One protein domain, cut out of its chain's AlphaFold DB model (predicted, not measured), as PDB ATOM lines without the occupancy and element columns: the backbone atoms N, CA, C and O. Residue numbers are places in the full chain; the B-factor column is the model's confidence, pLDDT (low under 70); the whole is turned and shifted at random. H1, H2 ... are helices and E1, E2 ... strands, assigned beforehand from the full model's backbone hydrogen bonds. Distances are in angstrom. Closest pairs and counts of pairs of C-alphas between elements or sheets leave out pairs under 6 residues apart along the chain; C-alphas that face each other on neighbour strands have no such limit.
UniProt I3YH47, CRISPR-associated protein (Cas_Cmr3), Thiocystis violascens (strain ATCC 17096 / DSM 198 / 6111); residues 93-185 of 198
ATOM      1  N   TRP A  93     161.170 237.489 239.045       84.44
ATOM      2  CA  TRP A  93     161.403 238.927 239.013       84.44
ATOM      3  C   TRP A  93     160.276 239.597 238.236       84.44
ATOM      4  O   TRP A  93     159.975 239.156 237.132       84.44
ATOM      5  N   ASN A  94     159.659 240.644 238.794       85.00
ATOM      6  CA  ASN A  94     158.473 241.294 238.212       85.00
ATOM      7  C   ASN A  94     157.379 240.285 237.813       85.00
ATOM      8  O   ASN A  94     156.855 240.323 236.705       85.00
ATOM      9  N   ASP A  95     157.107 239.332 238.704       87.31
ATOM     10  CA  ASP A  95     156.174 238.220 238.491       87.31
ATOM     11  C   ASP A  95     156.478 237.271 237.326       87.31
ATOM     12  O   ASP A  95     155.691 236.379 237.009       87.31
ATOM     13  N   GLU A  96     157.675 237.373 236.754       90.31
ATOM     14  CA  GLU A  96     158.128 236.508 235.684       90.31
ATOM     15  C   GLU A  96     159.195 235.525 236.167       90.31
ATOM     16  O   GLU A  96     160.166 235.886 236.839       90.31
ATOM     17  N   ARG A  97     159.022 234.250 235.807       90.88
ATOM     18  CA  ARG A  97     160.011 233.207 236.079       90.88
ATOM     19  C   ARG A  97     161.262 233.433 235.237       90.88
ATOM     20  O   ARG A  97     161.191 233.618 234.021       90.88
ATOM     21  N   LEU A  98     162.406 233.308 235.891       91.56
ATOM     22  CA  LEU A  98     163.714 233.445 235.286       91.56
ATOM     23  C   LEU A  98     164.421 232.096 235.148       91.56
ATOM     24  O   LEU A  98     164.294 231.198 235.982       91.56
ATOM     25  N   TYR A  99     165.220 231.995 234.095       91.88
ATOM     26  CA  TYR A  99     165.993 230.820 233.720       91.88
ATOM     27  C   TYR A  99     167.450 231.214 233.490       91.88
ATOM     28  O   TYR A  99     167.691 232.300 232.962       91.88
ATOM     29  N   PRO A 100     168.428 230.374 233.852       91.06
ATOM     30  CA  PRO A 100     169.824 230.671 233.560       91.06
ATOM     31  C   PRO A 100     170.032 230.778 232.046       91.06
ATOM     32  O   PRO A 100     169.424 230.028 231.274       91.06
ATOM     33  N   VAL A 101     170.888 231.704 231.611       92.31
ATOM     34  CA  VAL A 101     171.260 231.801 230.195       92.31
ATOM     35  C   VAL A 101     171.957 230.500 229.772       92.31
ATOM     36  O   VAL A 101     172.933 230.091 230.404       92.31
ATOM     37  N   PRO A 102     171.503 229.839 228.694       92.44
ATOM     38  CA  PRO A 102     172.186 228.658 228.187       92.44
ATOM     39  C   PRO A 102     173.617 228.964 227.721       92.44
ATOM     40  O   PRO A 102     173.839 229.928 226.993       92.44
ATOM     41  N   LEU A 103     174.577 228.093 228.053       92.25
ATOM     42  CA  LEU A 103     176.008 228.292 227.747       92.25
ATOM     43  C   LEU A 103     176.331 228.415 226.250       92.25
ATOM     44  O   LEU A 103     177.369 228.954 225.880       92.25
ATOM     45  N   HIS A 104     175.445 227.917 225.388       91.56
ATOM     46  CA  HIS A 104     175.599 228.032 223.942       91.56
ATOM     47  C   HIS A 104     175.276 229.438 223.412       91.56
ATOM     48  O   HIS A 104     175.519 229.691 222.238       91.56
ATOM     49  N   LEU A 105     174.758 230.354 224.237       91.25
ATOM     50  CA  LEU A 105     174.632 231.770 223.902       91.25
ATOM     51  C   LEU A 105     175.882 232.525 224.373       91.25
ATOM     52  O   LEU A 105     176.118 232.698 225.569       91.25
ATOM     53  N   LEU A 106     176.664 233.010 223.417       90.50
ATOM     54  CA  LEU A 106     177.800 233.892 223.644       90.50
ATOM     55  C   LEU A 106     177.360 235.340 223.456       90.50
ATOM     56  O   LEU A 106     176.611 235.637 222.526       90.50
ATOM     57  N   ALA A 107     177.872 236.243 224.284       88.25
ATOM     58  CA  ALA A 107     177.629 237.671 224.136       88.25
ATOM     59  C   ALA A 107     178.925 238.480 224.209       88.25
ATOM     60  O   ALA A 107     179.884 238.103 224.895       88.25
ATOM     61  N   LYS A 108     178.929 239.606 223.501       87.62
ATOM     62  CA  LYS A 108     179.894 240.695 223.641       87.62
ATOM     63  C   LYS A 108     179.162 241.990 223.326       87.62
ATOM     64  O   LYS A 108     178.536 242.084 222.275       87.62
ATOM     65  N   ASP A 109     179.253 242.955 224.234       84.06
ATOM     66  CA  ASP A 109     178.464 244.187 224.173       84.06
ATOM     67  C   ASP A 109     176.965 243.844 224.035       84.06
ATOM     68  O   ASP A 109     176.468 243.033 224.821       84.06
ATOM     69  N   ASP A 110     176.263 244.397 223.044       78.69
ATOM     70  CA  ASP A 110     174.845 244.110 222.766       78.69
ATOM     71  C   ASP A 110     174.640 243.048 221.665       78.69
ATOM     72  O   ASP A 110     173.528 242.848 221.166       78.69
ATOM     73  N   ASP A 111     175.711 242.357 221.272       84.06
ATOM     74  CA  ASP A 111     175.715 241.362 220.207       84.06
ATOM     75  C   ASP A 111     175.842 239.928 220.726       84.06
ATOM     76  O   ASP A 111     176.544 239.638 221.698       84.06
ATOM     77  N   TYR A 112     175.196 239.002 220.010       86.12
ATOM     78  CA  TYR A 112     175.082 237.600 220.415       86.12
ATOM     79  C   TYR A 112     175.516 236.625 219.323       86.12
ATOM     80  O   TYR A 112     175.186 236.799 218.148       86.12
ATOM     81  N   ARG A 113     176.210 235.552 219.701       88.69
ATOM     82  CA  ARG A 113     176.536 234.414 218.827       88.69
ATOM     83  C   ARG A 113     176.119 233.112 219.485       88.69
ATOM     84  O   ARG A 113     176.056 233.022 220.705       88.69
ATOM     85  N   PHE A 114     175.868 232.100 218.668       89.81
ATOM     86  CA  PHE A 114     175.546 230.769 219.156       89.81
ATOM     87  C   PHE A 114     176.728 229.829 218.979       89.81
ATOM     88  O   PHE A 114     177.417 229.875 217.960       89.81
ATOM     89  N   LEU A 115     176.930 228.960 219.958       90.31
ATOM     90  CA  LEU A 115     177.684 227.736 219.777       90.31
ATOM     91  C   LEU A 115     176.758 226.673 219.195       90.31
ATOM     92  O   LEU A 115     175.638 226.475 219.667       90.31
ATOM     93  N   ALA A 116     177.253 225.968 218.190       90.44
ATOM     94  CA  ALA A 116     176.637 224.770 217.647       90.44
ATOM     95  C   ALA A 116     177.663 223.632 217.662       90.44
ATOM     96  O   ALA A 116     178.868 223.900 217.678       90.44
ATOM     97  N   PRO A 117     177.234 222.363 217.620       92.69
ATOM     98  CA  PRO A 117     178.147 221.275 217.297       92.69
ATOM     99  C   PRO A 117     178.877 221.567 215.974       92.69
ATOM    100  O   PRO A 117     178.260 222.044 215.014       92.69
ATOM    101  N   GLY A 118     180.185 221.292 215.924       91.50
ATOM    102  CA  GLY A 118     181.005 221.332 214.705       91.50
ATOM    103  C   GLY A 118     180.434 220.435 213.612       91.50
ATOM    104  O   GLY A 118     179.520 219.672 213.889       91.50
ATOM    105  N   GLU A 119     180.903 220.514 212.372       91.56
ATOM    106  CA  GLU A 119     180.375 219.641 211.310       91.56
ATOM    107  C   GLU A 119     180.647 218.150 211.587       91.56
ATOM    108  O   GLU A 119     181.513 217.794 212.386       91.56
ATOM    109  N   GLU A 120     179.859 217.269 210.970       91.06
ATOM    110  CA  GLU A 120     179.966 215.816 211.183       91.06
ATOM    111  C   GLU A 120     181.303 215.247 210.687       91.06
ATOM    112  O   GLU A 120     181.868 214.344 211.302       91.06
ATOM    113  N   ASP A 121     181.829 215.788 209.591       91.88
ATOM    114  CA  ASP A 121     183.132 215.453 209.012       91.88
ATOM    115  C   ASP A 121     184.308 215.974 209.855       91.88
ATOM    116  O   ASP A 121     185.389 215.390 209.824       91.88
ATOM    117  N   ALA A 122     184.075 217.003 210.673       90.94
ATOM    118  CA  ALA A 122     185.029 217.549 211.637       90.94
ATOM    119  C   ALA A 122     184.959 216.880 213.027       90.94
ATOM    120  O   ALA A 122     185.601 217.347 213.972       90.94
ATOM    121  N   ALA A 123     184.168 215.813 213.189       93.50
ATOM    122  CA  ALA A 123     184.078 215.098 214.457       93.50
ATOM    123  C   ALA A 123     185.411 214.419 214.819       93.50
ATOM    124  O   ALA A 123     186.053 213.771 213.991       93.50
ATOM    125  N   VAL A 124     185.793 214.524 216.090       94.00
ATOM    126  CA  VAL A 124     187.020 213.942 216.640       94.00
ATOM    127  C   VAL A 124     186.678 212.629 217.339       94.00
ATOM    128  O   VAL A 124     185.652 212.523 218.011       94.00
ATOM    129  N   VAL A 125     187.533 211.619 217.182       95.31
ATOM    130  CA  VAL A 125     187.433 210.364 217.935       95.31
ATOM    131  C   VAL A 125     188.335 210.460 219.160       95.31
ATOM    132  O   VAL A 125     189.540 210.665 219.025       95.31
ATOM    133  N   CYS A 126     187.752 210.310 220.344       91.19
ATOM    134  CA  CYS A 126     188.463 210.244 221.617       91.19
ATOM    135  C   CYS A 126     187.892 209.125 222.509       91.19
ATOM    136  O   CYS A 126     187.069 208.318 222.078       91.19
ATOM    137  N   ASP A 127     188.344 209.067 223.757       93.62
ATOM    138  CA  ASP A 127     187.865 208.164 224.810       93.62
ATOM    139  C   ASP A 127     186.360 208.295 225.107       93.62
ATOM    140  O   ASP A 127     185.714 207.314 225.468       93.62
ATOM    141  N   LEU A 128     185.778 209.476 224.878       90.62
ATOM    142  CA  LEU A 128     184.331 209.724 224.951       90.62
ATOM    143  C   LEU A 128     183.564 209.277 223.687       90.62
ATOM    144  O   LEU A 128     182.360 209.515 223.576       90.62
ATOM    145  N   GLY A 129     184.240 208.640 222.726       92.94
ATOM    146  CA  GLY A 129     183.676 208.201 221.451       92.94
ATOM    147  C   GLY A 129     183.859 209.227 220.328       92.94
ATOM    148  O   GLY A 129     184.858 209.942 220.268       92.94
ATOM    149  N   ARG A 130     182.901 209.279 219.394       94.75
ATOM    150  CA  ARG A 130     182.885 210.257 218.294       94.75
ATOM    151  C   ARG A 130     182.189 211.533 218.767       94.75
ATOM    152  O   ARG A 130     180.983 211.523 218.998       94.75
ATOM    153  N   VAL A 131     182.940 212.625 218.901       95.44
ATOM    154  CA  VAL A 131     182.472 213.889 219.491       95.44
ATOM    155  C   VAL A 131     182.625 215.041 218.500       95.44
ATOM    156  O   VAL A 131     183.660 215.208 217.856       95.44
ATOM    157  N   ARG A 132     181.594 215.885 218.405       95.19
ATOM    158  CA  ARG A 132     181.608 217.125 217.615       95.19
ATOM    159  C   ARG A 132     181.923 218.296 218.536       95.19
ATOM    160  O   ARG A 132     181.107 218.647 219.388       95.19
ATOM    161  N   LEU A 133     183.105 218.887 218.376       92.88
ATOM    162  CA  LEU A 133     183.531 220.013 219.207       92.88
ATOM    163  C   LEU A 133     182.669 221.257 218.935       92.88
ATOM    164  O   LEU A 133     182.227 221.445 217.800       92.88
ATOM    165  N   PRO A 134     182.409 222.112 219.940       91.69
ATOM    166  CA  PRO A 134     181.648 223.339 219.737       91.69
ATOM    167  C   PRO A 134     182.324 224.259 218.715       91.69
ATOM    168  O   PRO A 134     183.523 224.514 218.798       91.69
ATOM    169  N   ARG A 135     181.536 224.813 217.794       91.00
ATOM    170  CA  ARG A 135     181.942 225.894 216.893       91.00
ATOM    171  C   ARG A 135     181.048 227.108 217.083       91.00
ATOM    172  O   ARG A 135     179.870 226.972 217.413       91.00
ATOM    173  N   ILE A 136     181.589 228.290 216.815       89.31
ATOM    174  CA  ILE A 136     180.791 229.513 216.740       89.31
ATOM    175  C   ILE A 136     180.044 229.508 215.404       89.31
ATOM    176  O   ILE A 136     180.639 229.277 214.354       89.31
ATOM    177  N   VAL A 137     178.738 229.762 215.439       87.75
ATOM    178  CA  VAL A 137     177.955 230.041 214.233       87.75
ATOM    179  C   VAL A 137     178.339 231.437 213.749       87.75
ATOM    180  O   VAL A 137     177.886 232.448 214.296       87.75
ATOM    181  N   GLU A 138     179.246 231.485 212.775       80.81
ATOM    182  CA  GLU A 138     179.799 232.734 212.264       80.81
ATOM    183  C   GLU A 138     178.801 233.527 211.415       80.81
ATOM    184  O   GLU A 138     177.888 232.992 210.788       80.81
ATOM    185  N   GLN A 139     179.006 234.840 211.408       82.06
ATOM    186  CA  GLN A 139     178.346 235.787 210.519       82.06
ATOM    187  C   GLN A 139     179.468 236.559 209.829       82.06
ATOM    188  O   GLN A 139     180.074 237.405 210.490       82.06
ATOM    189  N   PRO A 140     179.787 236.255 208.559       79.12
ATOM    190  CA  PRO A 140     180.933 236.851 207.871       79.12
ATOM    191  C   PRO A 140     180.929 238.383 207.913       79.12
ATOM    192  O   PRO A 140     181.956 238.999 208.183       79.12
ATOM    193  N   ASP A 141     179.749 238.991 207.771       83.88
ATOM    194  CA  ASP A 141     179.578 240.450 207.754       83.88
ATOM    195  C   ASP A 141     179.616 241.094 209.151       83.88
ATOM    196  O   ASP A 141     179.586 242.316 209.294       83.88
ATOM    197  N   LYS A 142     179.662 240.279 210.210       83.50
ATOM    198  CA  LYS A 142     179.682 240.732 211.600       83.50
ATOM    199  C   LYS A 142     180.501 239.746 212.442       83.50
ATOM    200  O   LYS A 142     179.932 238.914 213.146       83.50
ATOM    201  N   PRO A 143     181.837 239.771 212.411       85.25
ATOM    202  CA  PRO A 143     182.624 238.961 213.336       85.25
ATOM    203  C   PRO A 143     182.409 239.447 214.780       85.25
ATOM    204  O   PRO A 143     182.291 240.645 215.028       85.25
ATOM    205  N   LEU A 144     182.369 238.525 215.751       87.12
ATOM    206  CA  LEU A 144     182.237 238.864 217.179       87.12
ATOM    207  C   LEU A 144     183.375 238.251 218.018       87.12
ATOM    208  O   LEU A 144     183.139 237.377 218.857       87.12
ATOM    209  N   PRO A 145     184.635 238.672 217.791       88.31
ATOM    210  CA  PRO A 145     185.788 238.100 218.474       88.31
ATOM    211  C   PRO A 145     185.754 238.414 219.973       88.31
ATOM    212  O   PRO A 145     185.539 239.559 220.385       88.31
ATOM    213  N   GLY A 146     186.010 237.394 220.792       89.56
ATOM    214  CA  GLY A 146     186.021 237.507 222.251       89.56
ATOM    215  C   GLY A 146     184.642 237.431 222.914       89.56
ATOM    216  O   GLY A 146     184.534 237.800 224.082       89.56
ATOM    217  N   ALA A 147     183.603 236.974 222.203       90.62
ATOM    218  CA  ALA A 147     182.305 236.671 222.806       90.62
ATOM    219  C   ALA A 147     182.420 235.557 223.856       90.62
ATOM    220  O   ALA A 147     183.124 234.568 223.647       90.62
ATOM    221  N   LYS A 148     181.728 235.725 224.988       91.38
ATOM    222  CA  LYS A 148     181.809 234.819 226.143       91.38
ATOM    223  C   LYS A 148     180.425 234.337 226.584       91.38
ATOM    224  O   LYS A 148     179.455 235.091 226.428       91.38
ATOM    225  N   PRO A 149     180.322 233.133 227.175       91.12
ATOM    226  CA  PRO A 149     179.100 232.689 227.837       91.12
ATOM    227  C   PRO A 149     178.650 233.678 228.920       91.12
ATOM    228  O   PRO A 149     179.471 234.359 229.535       91.12
ATOM    229  N   GLN A 150     177.341 233.759 229.155       88.19
ATOM    230  CA  GLN A 150     176.751 234.640 230.171       88.19
ATOM    231  C   GLN A 150     176.357 233.848 231.425       88.19
ATOM    232  O   GLN A 150     175.176 233.688 231.718       88.19
ATOM    233  N   GLU A 151     177.347 233.346 232.164       83.81
ATOM    234  CA  GLU A 151     177.147 232.418 233.295       83.81
ATOM    235  C   GLU A 151     176.314 233.004 234.456       83.81
ATOM    236  O   GLU A 151     175.570 232.278 235.109       83.81
ATOM    237  N   ASP A 152     176.369 234.323 234.671       82.62
ATOM    238  CA  ASP A 152     175.581 235.044 235.691       82.62
ATOM    239  C   ASP A 152     174.290 235.689 235.141       82.62
ATOM    240  O   ASP A 152     173.671 236.551 235.787       82.62
ATOM    241  N   GLY A 153     173.922 235.338 233.909       87.12
ATOM    242  CA  GLY A 153     172.781 235.892 233.200       87.12
ATOM    243  C   GLY A 153     171.498 235.095 233.411       87.12
ATOM    244  O   GLY A 153     171.508 233.869 233.513       87.12
ATOM    245  N   TRP A 154     170.375 235.807 233.386       89.50
ATOM    246  CA  TRP A 154     169.040 235.229 233.480       89.50
ATOM    247  C   TRP A 154     168.139 235.703 232.346       89.50
ATOM    248  O   TRP A 154     168.144 236.883 231.987       89.50
ATOM    249  N   LEU A 155     167.329 234.787 231.831       91.75
ATOM    250  CA  LEU A 155     166.345 234.999 230.782       91.75
ATOM    251  C   LEU A 155     164.941 234.799 231.322       91.75
ATOM    252  O   LEU A 155     164.695 233.935 232.159       91.75
ATOM    253  N   THR A 156     164.010 235.550 230.763       92.31
ATOM    254  CA  THR A 156     162.591 235.247 230.883       92.31
ATOM    255  C   THR A 156     162.235 233.973 230.116       92.31
ATOM    256  O   THR A 156     163.000 233.526 229.253       92.31
ATOM    257  N   GLY A 157     161.064 233.390 230.385       91.69
ATOM    258  CA  GLY A 157     160.596 232.209 229.650       91.69
ATOM    259  C   GLY A 157     160.508 232.450 228.140       91.69
ATOM    260  O   GLY A 157     160.951 231.615 227.351       91.69
ATOM    261  N   GLU A 158     160.019 233.624 227.735       90.81
ATOM    262  CA  GLU A 158     159.960 234.024 226.328       90.81
ATOM    263  C   GLU A 158     161.360 234.092 225.697       90.81
ATOM    264  O   GLU A 158     161.604 233.497 224.646       90.81
ATOM    265  N   ASN A 159     162.309 234.768 226.352       89.75
ATOM    266  CA  ASN A 159     163.668 234.900 225.832       89.75
ATOM    267  C   ASN A 159     164.409 233.558 225.796       89.75
ATOM    268  O   ASN A 159     165.133 233.295 224.837       89.75
ATOM    269  N   LEU A 160     164.187 232.677 226.778       92.12
ATOM    270  CA  LEU A 160     164.719 231.317 226.738       92.12
ATOM    271  C   LEU A 160     164.185 230.557 225.519       92.12
ATOM    272  O   LEU A 160     164.970 229.963 224.786       92.12
ATOM    273  N   GLN A 161     162.873 230.590 225.264       91.50
ATOM    274  CA  GLN A 161     162.292 229.919 224.096       91.50
ATOM    275  C   GLN A 161     162.866 230.448 222.783       91.50
ATOM    276  O   GLN A 161     163.140 229.663 221.876       91.50
ATOM    277  N   ARG A 162     163.072 231.765 222.676       87.50
ATOM    278  CA  ARG A 162     163.712 232.374 221.506       87.50
ATOM    279  C   ARG A 162     165.133 231.827 221.314       87.50
ATOM    280  O   ARG A 162     165.458 231.367 220.220       87.50
ATOM    281  N   VAL A 163     165.942 231.792 222.379       88.81
ATOM    282  CA  VAL A 163     167.313 231.248 222.352       88.81
ATOM    283  C   VAL A 163     167.307 229.772 221.949       88.81
ATOM    284  O   VAL A 163     168.034 229.398 221.034       88.81
ATOM    285  N   LEU A 164     166.442 228.946 222.546       88.44
ATOM    286  CA  LEU A 164     166.348 227.513 222.239       88.44
ATOM    287  C   LEU A 164     165.886 227.224 220.802       88.44
ATOM    288  O   LEU A 164     166.221 226.181 220.248       88.44
ATOM    289  N   ARG A 165     165.134 228.140 220.183       86.25
ATOM    290  CA  ARG A 165     164.750 228.070 218.762       86.25
ATOM    291  C   ARG A 165     165.830 228.614 217.820       86.25
ATOM    292  O   ARG A 165     165.617 228.622 216.609       86.25
ATOM    293  N   GLY A 166     166.959 229.076 218.360       74.25
ATOM    294  CA  GLY A 166     168.077 229.636 217.611       74.25
ATOM    295  C   GLY A 166     167.786 231.029 217.057       74.25
ATOM    296  O   GLY A 166     167.928 231.209 215.850       74.25
ATOM    297  N   CYS A 167     167.336 231.971 217.909       62.09
ATOM    298  CA  CYS A 167     167.031 233.379 217.583       62.09
ATOM    299  C   CYS A 167     167.644 233.847 216.257       62.09
ATOM    300  O   CYS A 167     168.868 233.953 216.131       62.09
ATOM    301  N   ARG A 168     166.796 234.203 215.287       52.94
ATOM    302  CA  ARG A 168     167.259 234.893 214.083       52.94
ATOM    303  C   ARG A 168     167.741 236.294 214.476       52.94
ATOM    304  O   ARG A 168     167.130 236.959 215.312       52.94
ATOM    305  N   GLN A 169     168.874 236.685 213.901       47.56
ATOM    306  CA  GLN A 169     169.596 237.935 214.151       47.56
ATOM    307  C   GLN A 169     168.632 239.138 214.136       47.56
ATOM    308  O   GLN A 169     167.785 239.215 213.251       47.56
ATOM    309  N   ASN A 170     168.774 240.041 215.118       44.66
ATOM    310  CA  ASN A 170     167.972 241.255 215.402       44.66
ATOM    311  C   ASN A 170     166.894 241.168 216.498       44.66
ATOM    312  O   ASN A 170     166.151 242.129 216.686       44.66
ATOM    313  N   GLN A 171     166.816 240.086 217.275       51.41
ATOM    314  CA  GLN A 171     165.993 240.076 218.490       51.41
ATOM    315  C   GLN A 171     166.854 240.365 219.721       51.41
ATOM    316  O   GLN A 171     167.756 239.593 220.044       51.41
ATOM    317  N   THR A 172     166.573 241.472 220.412       54.38
ATOM    318  CA  THR A 172     167.213 241.802 221.689       54.38
ATOM    319  C   THR A 172     166.869 240.724 222.713       54.38
ATOM    320  O   THR A 172     165.717 240.588 223.124       54.38
ATOM    321  N   VAL A 173     167.873 239.954 223.127       59.97
ATOM    322  CA  VAL A 173     167.767 239.072 224.289       59.97
ATOM    323  C   VAL A 173     168.068 239.925 225.513       59.97
ATOM    324  O   VAL A 173     169.174 240.441 225.658       59.97
ATOM    325  N   VAL A 174     167.085 240.113 226.390       65.75
ATOM    326  CA  VAL A 174     167.314 240.842 227.641       65.75
ATOM    327  C   VAL A 174     167.907 239.872 228.649       65.75
ATOM    328  O   VAL A 174     167.220 238.988 229.161       65.75
ATOM    329  N   VAL A 175     169.198 240.041 228.924       69.75
ATOM    330  CA  VAL A 175     169.897 239.291 229.965       69.75
ATOM    331  C   VAL A 175     169.861 240.094 231.260       69.75
ATOM    332  O   VAL A 175     170.512 241.131 231.396       69.75
ATOM    333  N   ASN A 176     169.129 239.593 232.248       67.50
ATOM    334  CA  ASN A 176     169.131 240.179 233.578       67.50
ATOM    335  C   ASN A 176     170.363 239.679 234.343       67.50
ATOM    336  O   ASN A 176     170.494 238.486 234.613       67.50
ATOM    337  N   ARG A 177     171.287 240.579 234.695       66.31
ATOM    338  CA  ARG A 177     172.474 240.214 235.485       66.31
ATOM    339  C   ARG A 177     172.120 240.035 236.957       66.31
ATOM    340  O   ARG A 177     171.424 240.869 237.539       66.31
ATOM    341  N   ARG A 178     172.708 239.017 237.587       59.59
ATOM    342  CA  ARG A 178     172.558 238.715 239.022       59.59
ATOM    343  C   ARG A 178     172.791 239.920 239.948       59.59
ATOM    344  O   ARG A 178     172.094 240.059 240.950       59.59
ATOM    345  N   SER A 179     173.723 240.816 239.615       58.12
ATOM    346  CA  SER A 179     173.998 242.031 240.400       58.12
ATOM    347  C   SER A 179     172.818 243.008 240.453       58.12
ATOM    348  O   SER A 179     172.597 243.628 241.490       58.12
ATOM    349  N   ARG A 180     172.023 243.112 239.378       56.50
ATOM    350  CA  ARG A 180     170.834 243.980 239.331       56.50
ATOM    351  C   ARG A 180     169.660 243.405 240.125       56.50
ATOM    352  O   ARG A 180     168.928 244.171 240.734       56.50
ATOM    353  N   MET A 181     169.529 242.078 240.183       57.88
ATOM    354  CA  MET A 181     168.484 241.412 240.978       57.88
ATOM    355  C   MET A 181     168.729 241.517 242.484       57.88
ATOM    356  O   MET A 181     167.787 241.623 243.256       57.88
ATOM    357  N   ARG A 182     169.999 241.516 242.915       52.88
ATOM    358  CA  ARG A 182     170.354 241.730 244.327       52.88
ATOM    359  C   ARG A 182     170.052 243.156 244.796       52.88
ATOM    360  O   ARG A 182     169.696 243.346 245.950       52.88
ATOM    361  N   ALA A 183     170.172 244.148 243.914       41.94
ATOM    362  CA  ALA A 183     170.079 245.556 244.289       41.94
ATOM    363  C   ALA A 183     168.672 246.006 244.733       41.94
ATOM    364  O   ALA A 183     168.589 246.895 245.577       41.94
ATOM    365  N   SER A 184     167.577 245.401 244.245       40.56
ATOM    366  CA  SER A 184     166.238 245.765 244.753       40.56
ATOM    367  C   SER A 184     165.872 245.087 246.071       40.56
ATOM    368  O   SER A 184     164.909 245.505 246.701       40.56
ATOM    369  N   ALA A 185     166.623 244.072 246.502       37.44
ATOM    370  CA  ALA A 185     166.437 243.447 247.808       37.44
ATOM    371  C   ALA A 185     167.167 244.209 248.932       37.44
ATOM    372  O   ALA A 185     167.034 243.850 250.093       37.44
TER     373      ALA A 185
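AT A GLANCE: This is residues 93 to 185 of the 198 residues of the protein "CRISPR-associated protein (Cas_Cmr3)" of Thiocystis violascens (strain ATCC 17096 / DSM 198 / 6111) (UniProt I3YH47). A loose, drawn-out chain is built round a small ribbon of three strands, E2, E3 and E6, with the small hairpin E4 and E5 prolonging it at one end. Toward the other end lies a second two-strand ribbon, E1 and E7, with the helix H1 packed on it through residues 157 to 163 and the short helix H2 by the first residue of E7. The printed part has 93 residues with seven named strands and then two named helices, in the order E1 E2 E3 E4 E5 E6 E7 H1 H2; the largest sheet has the order E2 - E3 - E6, and the three sheets are antiparallel. The class is mixed, helices and strands, though under half of the residues, 43 of 93, are in named elements. The whole is loose, with a radius of gyration of the C-alphas of 15.6 A and spans of 49 by 35 by 23 A.

IN THESE COORDINATES: E3, residues 111 to 117, is the longest strand at 20.4 A, and its C-alpha 111 is at (175.715, 241.362, 220.207). Beside it in the sheet are E2, residues 105 to 108, and E6, residues 134 to 136. E4 is residues 124 to 126 and E5 residues 129 to 131. E1, residues 96 to 100, is 13.2 A long and begins with C-alpha 96 at (158.128, 236.508, 235.684). E7 is residues 153 to 156. H1, residues 157 to 164, is 10.5 A long, and H2, residues 178 to 183, ends with C-alpha 183 at (170.079, 245.556, 244.289).

HOW THE PARTS SIT: E3 is the inner strand, with staggered pairing: residues 111 to 114 pair with E2, and residues 115 to 117 with E6. E2 and E3 form a hairpin, with N 106 and O 113 2.8 A apart, within hydrogen-bond range. Across E3 and E6, N 135 and O 116 are 2.8 A apart. E5 runs on into E6 across a break of 2 residues, at 8 degrees. The hairpin E4 and E5 has N 124 and O 131 at 2.9 A. In the antiparallel pair E1 and E7, N 99 and O 155 are 2.8 A apart. The closest C-alphas of E1 and H1, those of Arg 97 and Gly 157, are 6.5 A apart. H1 is not on the sheet of E2, E3 and E6. The closest C-alphas of E7 and H2, those of Gly 153 and Arg 178, are 6.5 A apart. In H1 and H2 every O i to N i+4 pair is within hydrogen-bond range.

THE WHOLE: The two C-alphas farthest apart, those of Asp 121 and Ala 185, are 50.7 A apart. The printed part has no cut. The links E6 to E7 and H1 to H2 are long, yet residues 148 to 149 pair antiparallel with 106 to 107, and residues 176 to 177 with 153 to 154. The mean pLDDT of the printed part is 82.2, and residues 167 to 185 are under 70.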